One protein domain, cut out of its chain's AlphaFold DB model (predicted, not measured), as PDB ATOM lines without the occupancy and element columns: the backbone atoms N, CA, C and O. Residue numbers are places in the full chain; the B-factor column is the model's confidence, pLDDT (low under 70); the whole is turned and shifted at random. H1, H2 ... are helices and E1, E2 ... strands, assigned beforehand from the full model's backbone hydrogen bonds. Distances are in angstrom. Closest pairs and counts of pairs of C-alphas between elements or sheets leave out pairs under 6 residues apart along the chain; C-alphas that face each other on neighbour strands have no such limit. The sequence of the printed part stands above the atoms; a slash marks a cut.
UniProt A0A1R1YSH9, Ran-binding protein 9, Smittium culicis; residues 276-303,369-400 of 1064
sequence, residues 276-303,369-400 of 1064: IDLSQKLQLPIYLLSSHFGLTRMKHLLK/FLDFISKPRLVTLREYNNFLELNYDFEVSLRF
ATOM      1  N   ILE A 276     288.772 376.939 306.848       89.38
ATOM      2  CA  ILE A 276     288.893 376.534 305.448       89.38
ATOM      3  C   ILE A 276     288.967 377.793 304.583       89.38
ATOM      4  O   ILE A 276     288.205 378.735 304.789       89.38
ATOM      5  N   ASP A 277     289.858 377.808 303.592       90.69
ATOM      6  CA  ASP A 277     289.904 378.869 302.586       90.69
ATOM      7  C   ASP A 277     288.982 378.542 301.401       90.69
ATOM      8  O   ASP A 277     289.299 377.710 300.544       90.69
ATOM      9  N   LEU A 278     287.831 379.217 301.329       89.69
ATOM     10  CA  LEU A 278     286.878 379.038 300.234       89.69
ATOM     11  C   LEU A 278     287.450 379.494 298.879       89.69
ATOM     12  O   LEU A 278     287.012 378.991 297.846       89.69
ATOM     13  N   SER A 279     288.437 380.401 298.845       89.69
ATOM     14  CA  SER A 279     289.031 380.857 297.577       89.69
ATOM     15  C   SER A 279     289.700 379.697 296.840       89.69
ATOM     16  O   SER A 279     289.471 379.515 295.649       89.69
ATOM     17  N   GLN A 280     290.416 378.845 297.578       87.06
ATOM     18  CA  GLN A 280     291.082 377.650 297.066       87.06
ATOM     19  C   GLN A 280     290.063 376.594 296.621       87.06
ATOM     20  O   GLN A 280     290.209 376.012 295.552       87.06
ATOM     21  N   LYS A 281     288.972 376.399 297.381       87.56
ATOM     22  CA  LYS A 281     287.858 375.515 296.977       87.56
ATOM     23  C   LYS A 281     287.172 375.976 295.686       87.56
ATOM     24  O   LYS A 281     286.707 375.142 294.915       87.56
ATOM     25  N   LEU A 282     287.107 377.287 295.449       89.56
ATOM     26  CA  LEU A 282     286.480 377.882 294.268       89.56
ATOM     27  C   LEU A 282     287.348 377.835 293.002       89.56
ATOM     28  O   LEU A 282     286.777 377.954 291.915       89.56
ATOM     29  N   GLN A 283     288.666 377.632 293.111       88.19
ATOM     30  CA  GLN A 283     289.586 377.630 291.966       88.19
ATOM     31  C   GLN A 283     289.197 376.611 290.881       88.19
ATOM     32  O   GLN A 283     288.776 375.485 291.159       88.19
ATOM     33  N   LEU A 284     289.359 377.043 289.629       90.06
ATOM     34  CA  LEU A 284     289.238 376.266 288.398       90.06
ATOM     35  C   LEU A 284     290.264 376.793 287.383       90.06
ATOM     36  O   LEU A 284     290.559 377.991 287.406       90.06
ATOM     37  N   PRO A 285     290.724 375.955 286.437       89.75
ATOM     38  CA  PRO A 285     291.335 376.437 285.203       89.75
ATOM     39  C   PRO A 285     290.437 377.463 284.494       89.75
ATOM     40  O   PRO A 285     289.223 377.262 284.409       89.75
ATOM     41  N   ILE A 286     291.025 378.517 283.919       88.12
ATOM     42  CA  ILE A 286     290.278 379.594 283.241       88.12
ATOM     43  C   ILE A 286     289.421 379.035 282.091       88.12
ATOM     44  O   ILE A 286     288.238 379.364 281.998       88.12
ATOM     45  N   TYR A 287     289.960 378.093 281.303       91.50
ATOM     46  CA  TYR A 287     289.229 377.404 280.226       91.50
ATOM     47  C   TYR A 287     287.976 376.628 280.683       91.50
ATOM     48  O   TYR A 287     287.160 376.250 279.846       91.50
ATOM     49  N   LEU A 288     287.799 376.398 281.991       92.38
ATOM     50  CA  LEU A 288     286.624 375.742 282.572       92.38
ATOM     51  C   LEU A 288     285.642 376.707 283.247       92.38
ATOM     52  O   LEU A 288     284.581 376.262 283.686       92.38
ATOM     53  N   LEU A 289     285.914 378.014 283.307       89.75
ATOM     54  CA  LEU A 289     284.958 378.986 283.863       89.75
ATOM     55  C   LEU A 289     283.689 379.106 282.999       89.75
ATOM     56  O   LEU A 289     282.598 379.299 283.530       89.75
ATOM     57  N   SER A 290     283.805 378.898 281.685       85.12
ATOM     58  CA  SER A 290     282.685 378.826 280.733       85.12
ATOM     59  C   SER A 290     281.895 377.507 280.782       85.12
ATOM     60  O   SER A 290     280.821 377.415 280.186       85.12
ATOM     61  N   SER A 291     282.394 376.483 281.486       87.62
ATOM     62  CA  SER A 291     281.707 375.192 281.641       87.62
ATOM     63  C   SER A 291     280.444 375.310 282.503       87.62
ATOM     64  O   SER A 291     280.244 376.292 283.219       87.62
ATOM     65  N   HIS A 292     279.606 374.268 282.517       85.88
ATOM     66  CA  HIS A 292     278.411 374.241 283.365       85.88
ATOM     67  C   HIS A 292     278.727 374.487 284.854       85.88
ATOM     68  O   HIS A 292     278.066 375.306 285.488       85.88
ATOM     69  N   PHE A 293     279.748 373.823 285.410       87.31
ATOM     70  CA  PHE A 293     280.117 373.983 286.822       87.31
ATOM     71  C   PHE A 293     280.838 375.310 287.096       87.31
ATOM     72  O   PHE A 293     280.591 375.908 288.139       87.31
ATOM     73  N   GLY A 294     281.644 375.821 286.157       89.81
ATOM     74  CA  GLY A 294     282.225 377.166 286.248       89.81
ATOM     75  C   GLY A 294     281.146 378.250 286.310       89.81
ATOM     76  O   GLY A 294     281.107 379.049 287.248       89.81
ATOM     77  N   LEU A 295     280.182 378.196 285.386       90.38
ATOM     78  CA  LEU A 295     279.006 379.066 285.376       90.38
ATOM     79  C   LEU A 295     278.163 378.922 286.653       90.38
ATOM     80  O   LEU A 295     277.630 379.919 287.135       90.38
ATOM     81  N   THR A 296     278.034 377.721 287.228       90.38
ATOM     82  CA  THR A 296     277.339 377.523 288.512       90.38
ATOM     83  C   THR A 296     278.102 378.160 289.678       90.38
ATOM     84  O   THR A 296     277.505 378.961 290.398       90.38
ATOM     85  N   ARG A 297     279.420 377.941 289.821       90.88
ATOM     86  CA  ARG A 297     280.238 378.630 290.845       90.88
ATOM     87  C   ARG A 297     280.118 380.156 290.742       90.88
ATOM     88  O   ARG A 297     279.933 380.820 291.759       90.88
ATOM     89  N   MET A 298     280.146 380.707 289.525       91.00
ATOM     90  CA  MET A 298     279.988 382.150 289.295       91.00
ATOM     91  C   MET A 298     278.573 382.663 289.611       91.00
ATOM     92  O   MET A 298     278.441 383.722 290.218       91.00
ATOM     93  N   LYS A 299     277.501 381.919 289.299       90.44
ATOM     94  CA  LYS A 299     276.118 382.303 289.668       90.44
ATOM     95  C   LYS A 299     275.915 382.410 291.182       90.44
ATOM     96  O   LYS A 299     275.176 383.281 291.639       90.44
ATOM     97  N   HIS A 300     276.569 381.555 291.968       91.12
ATOM     98  CA  HIS A 300     276.489 381.604 293.433       91.12
ATOM     99  C   HIS A 300     277.376 382.687 294.067       91.12
ATOM    100  O   HIS A 300     277.226 382.950 295.258       91.12
ATOM    101  N   LEU A 301     278.226 383.384 293.300       90.81
ATOM    102  CA  LEU A 301     279.131 384.427 293.806       90.81
ATOM    103  C   LEU A 301     278.416 385.494 294.651       90.81
ATOM    104  O   LEU A 301     278.933 385.898 295.690       90.81
ATOM    105  N   LEU A 302     277.208 385.916 294.258       90.31
ATOM    106  CA  LEU A 302     276.415 386.887 295.021       90.31
ATOM    107  C   LEU A 302     275.926 386.326 296.368       90.31
ATOM    108  O   LEU A 302     275.989 387.030 297.377       90.31
ATOM    109  N   LYS A 303     275.511 385.051 296.422       91.62
ATOM    110  CA  LYS A 303     275.154 384.382 297.686       91.62
ATOM    111  C   LYS A 303     276.371 384.248 298.598       91.62
ATOM    112  O   LYS A 303     276.280 384.561 299.779       91.62
ATOM    113  N   PHE A 369     284.673 387.346 289.524       91.31
ATOM    114  CA  PHE A 369     284.956 386.056 290.155       91.31
ATOM    115  C   PHE A 369     286.457 385.859 290.404       91.31
ATOM    116  O   PHE A 369     286.844 385.428 291.492       91.31
ATOM    117  N   LEU A 370     287.304 386.231 289.439       91.44
ATOM    118  CA  LEU A 370     288.762 386.164 289.560       91.44
ATOM    119  C   LEU A 370     289.290 387.108 290.655       91.44
ATOM    120  O   LEU A 370     290.085 386.670 291.489       91.44
ATOM    121  N   ASP A 371     288.795 388.351 290.758       91.56
ATOM    122  CA  ASP A 371     289.116 389.212 291.910       91.56
ATOM    123  C   ASP A 371     288.628 388.595 293.226       91.56
ATOM    124  O   ASP A 371     289.341 388.636 294.236       91.56
ATOM    125  N   PHE A 372     287.439 387.981 293.237       91.06
ATOM    126  CA  PHE A 372     286.912 387.381 294.455       91.06
ATOM    127  C   PHE A 372     287.827 386.274 295.001       91.06
ATOM    128  O   PHE A 372     288.121 386.294 296.202       91.06
ATOM    129  N   ILE A 373     288.305 385.366 294.141       90.94
ATOM    130  CA  ILE A 373     289.202 384.260 294.525       90.94
ATOM    131  C   ILE A 373     290.683 384.662 294.631       90.94
ATOM    132  O   ILE A 373     291.472 383.893 295.168       90.94
ATOM    133  N   SER A 374     291.073 385.866 294.193       91.00
ATOM    134  CA  SER A 374     292.453 386.378 294.333       91.00
ATOM    135  C   SER A 374     292.910 386.597 295.786       91.00
ATOM    136  O   SER A 374     294.098 386.795 296.043       91.00
ATOM    137  N   LYS A 375     291.970 386.602 296.740       89.56
ATOM    138  CA  LYS A 375     292.189 386.888 298.167       89.56
ATOM    139  C   LYS A 375     291.631 385.735 299.009       89.56
ATOM    140  O   LYS A 375     290.526 385.285 298.697       89.56
ATOM    141  N   PRO A 376     292.314 385.305 300.087       92.12
ATOM    142  CA  PRO A 376     291.854 384.204 300.932       92.12
ATOM    143  C   PRO A 376     290.492 384.503 301.575       92.12
ATOM    144  O   PRO A 376     290.212 385.625 302.005       92.12
ATOM    145  N   ARG A 377     289.635 383.482 301.646       91.62
ATOM    146  CA  ARG A 377     288.230 383.553 302.074       91.62
ATOM    147  C   ARG A 377     287.978 382.562 303.210       91.62
ATOM    148  O   ARG A 377     287.352 381.525 303.013       91.62
ATOM    149  N   LEU A 378     288.523 382.874 304.384       92.00
ATOM    150  CA  LEU A 378     288.478 381.991 305.551       92.00
ATOM    151  C   LEU A 378     287.076 381.921 306.178       92.00
ATOM    152  O   LEU A 378     286.505 382.956 306.520       92.00
ATOM    153  N   VAL A 379     286.587 380.698 306.380       91.88
ATOM    154  CA  VAL A 379     285.337 380.324 307.078       91.88
ATOM    155  C   VAL A 379     285.608 379.145 308.014       91.88
ATOM    156  O   VAL A 379     286.561 378.406 307.768       91.88
ATOM    157  N   THR A 380     284.820 378.931 309.070       92.44
ATOM    158  CA  THR A 380     284.907 377.667 309.834       92.44
ATOM    159  C   THR A 380     284.314 376.504 309.034       92.44
ATOM    160  O   THR A 380     283.505 376.707 308.125       92.44
ATOM    161  N   LEU A 381     284.692 375.266 309.373       89.81
ATOM    162  CA  LEU A 381     284.079 374.059 308.799       89.81
ATOM    163  C   LEU A 381     282.544 374.057 308.963       89.81
ATOM    164  O   LEU A 381     281.825 373.677 308.042       89.81
ATOM    165  N   ARG A 382     282.044 374.545 310.101       90.19
ATOM    166  CA  ARG A 382     280.613 374.644 310.416       90.19
ATOM    167  C   ARG A 382     279.900 375.737 309.621       90.19
ATOM    168  O   ARG A 382     278.854 375.473 309.038       90.19
ATOM    169  N   GLU A 383     280.485 376.938 309.541       91.62
ATOM    170  CA  GLU A 383     279.997 378.022 308.671       91.62
ATOM    171  C   GLU A 383     279.886 377.524 307.211       91.62
ATOM    172  O   GLU A 383     278.877 377.757 306.542       91.62
ATOM    173  N   TYR A 384     280.900 376.793 306.732       90.94
ATOM    174  CA  TYR A 384     280.977 376.233 305.379       90.94
ATOM    175  C   TYR A 384     279.929 375.144 305.102       90.94
ATOM    176  O   TYR A 384     279.208 375.245 304.110       90.94
ATOM    177  N   ASN A 385     279.806 374.132 305.967       91.44
ATOM    178  CA  ASN A 385     278.860 373.029 305.767       91.44
ATOM    179  C   ASN A 385     277.405 373.530 305.748       91.44
ATOM    180  O   ASN A 385     276.669 373.217 304.813       91.44
ATOM    181  N   ASN A 386     277.034 374.417 306.679       91.31
ATOM    182  CA  ASN A 386     275.709 375.049 306.706       91.31
ATOM    183  C   ASN A 386     275.398 375.815 305.400       91.31
ATOM    184  O   ASN A 386     274.251 375.860 304.953       91.31
ATOM    185  N   PHE A 387     276.405 376.435 304.769       91.06
ATOM    186  CA  PHE A 387     276.231 377.100 303.474       91.06
ATOM    187  C   PHE A 387     276.038 376.098 302.325       91.06
ATOM    188  O   PHE A 387     275.259 376.369 301.409       91.06
ATOM    189  N   LEU A 388     276.725 374.953 302.361       91.50
ATOM    190  CA  LEU A 388     276.608 373.902 301.348       91.50
ATOM    191  C   LEU A 388     275.247 373.198 301.372       91.50
ATOM    192  O   LEU A 388     274.647 373.025 300.313       91.50
ATOM    193  N   GLU A 389     274.729 372.854 302.555       90.00
ATOM    194  CA  GLU A 389     273.414 372.210 302.722       90.00
ATOM    195  C   GLU A 389     272.280 373.038 302.092       90.00
ATOM    196  O   GLU A 389     271.369 372.501 301.463       90.00
ATOM    197  N   LEU A 390     272.377 374.368 302.179       89.25
ATOM    198  CA  LEU A 390     271.430 375.312 301.578       89.25
ATOM    199  C   LEU A 390     271.674 375.573 300.074       89.25
ATOM    200  O   LEU A 390     270.898 376.296 299.444       89.25
ATOM    201  N   ASN A 391     272.750 375.035 299.486       90.62
ATOM    202  CA  ASN A 391     273.187 375.301 298.110       90.62
ATOM    203  C   ASN A 391     273.778 374.041 297.435       90.62
ATOM    204  O   ASN A 391     274.892 374.063 296.912       90.62
ATOM    205  N   TYR A 392     273.020 372.943 297.418       88.81
ATOM    206  CA  TYR A 392     273.442 371.648 296.860       88.81
ATOM    207  C   TYR A 392     274.006 371.709 295.423       88.81
ATOM    208  O   TYR A 392     274.985 371.037 295.105       88.81
ATOM    209  N   ASP A 393     273.448 372.543 294.538       88.00
ATOM    210  CA  ASP A 393     273.942 372.688 293.160       88.00
ATOM    211  C   ASP A 393     275.333 373.350 293.097       88.00
ATOM    212  O   ASP A 393     276.156 373.010 292.243       88.00
ATOM    213  N   PHE A 394     275.632 374.240 294.047       90.12
ATOM    214  CA  PHE A 394     276.978 374.757 294.264       90.12
ATOM    215  C   PHE A 394     277.904 373.687 294.854       90.12
ATOM    216  O   PHE A 394     279.017 373.537 294.354       90.12
ATOM    217  N   GLU A 395     277.449 372.904 295.836       90.38
ATOM    218  CA  GLU A 395     278.224 371.808 296.442       90.38
ATOM    219  C   GLU A 395     278.679 370.784 295.390       90.38
ATOM    220  O   GLU A 395     279.874 370.509 295.265       90.38
ATOM    221  N   VAL A 396     277.765 370.334 294.523       87.75
ATOM    222  CA  VAL A 396     278.085 369.473 293.372       87.75
ATOM    223  C   VAL A 396     279.100 370.139 292.432       87.75
ATOM    224  O   VAL A 396     280.016 369.473 291.955       87.75
ATOM    225  N   SER A 397     279.015 371.456 292.207       89.88
ATOM    226  CA  SER A 397     279.987 372.185 291.373       89.88
ATOM    227  C   SER A 397     281.404 372.260 291.970       89.88
ATOM    228  O   SER A 397     282.357 372.546 291.237       89.88
ATOM    229  N   LEU A 398     281.580 371.993 293.273       90.38
ATOM    230  CA  LEU A 398     282.889 371.917 293.938       90.38
ATOM    231  C   LEU A 398     283.570 370.543 293.790       90.38
ATOM    232  O   LEU A 398     284.787 370.458 293.962       90.38
ATOM    233  N   ARG A 399     282.824 369.485 293.440       90.69
ATOM    234  CA  ARG A 399     283.325 368.107 293.293       90.69
ATOM    235  C   ARG A 399     284.137 367.953 291.995       90.69
ATOM    236  O   ARG A 399     283.633 367.482 290.980       90.69
ATOM    237  N   PHE A 400     285.389 368.409 292.023       91.81
ATOM    238  CA  PHE A 400     286.294 368.453 290.868       91.81
ATOM    239  C   PHE A 400     287.728 368.038 291.264       91.81
ATOM    240  O   PHE A 400     288.171 368.419 292.357       91.81
TER     241      PHE A 400
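What this domain is: This is residues 276 to 303 and 369 to 400 of the 1064 residues of the protein "Ran-binding protein 9" of Smittium culicis (UniProt A0A1R1YSH9). Five short helices make a rough ring, H4, H5 and H2 opposite H1 and H3. The printed part has 60 residues and, in order, H1 H2 H3 E1 H4 H5. It is mostly helix and compact: radius of gyration of the C-alphas 11.0 A, spans 31 by 24 by 21 A.

How they stand to each other: H4, residues 381 to 389, only just touches H5, 392 to 398, only at the corner, with 3 pairs of C-alphas within 8 A. H5 touches H2, 292 to 299; closest are C-alphas 293 and 397, 4.9 A. H1, 278 to 282, touches H3, 369 to 373; closest are C-alphas 279 and 373, 4.6 A. In E1, 378 to 380, residues 378 to 379 pair antiparallel with 276 to 277. Every helix O i to N i+4 pair is within hydrogen-bond range.

Where its parts are: H4 is 12.4 A from first to last C-alpha. H1 begins at C-alpha 278 (286.878, 379.038, 300.234) and H5 ends at C-alpha 398 (282.889, 371.917, 293.938).

The domain as a whole: Across the cut, residues 304 to 368, C-alphas 303 and 369 are 12.5 A apart.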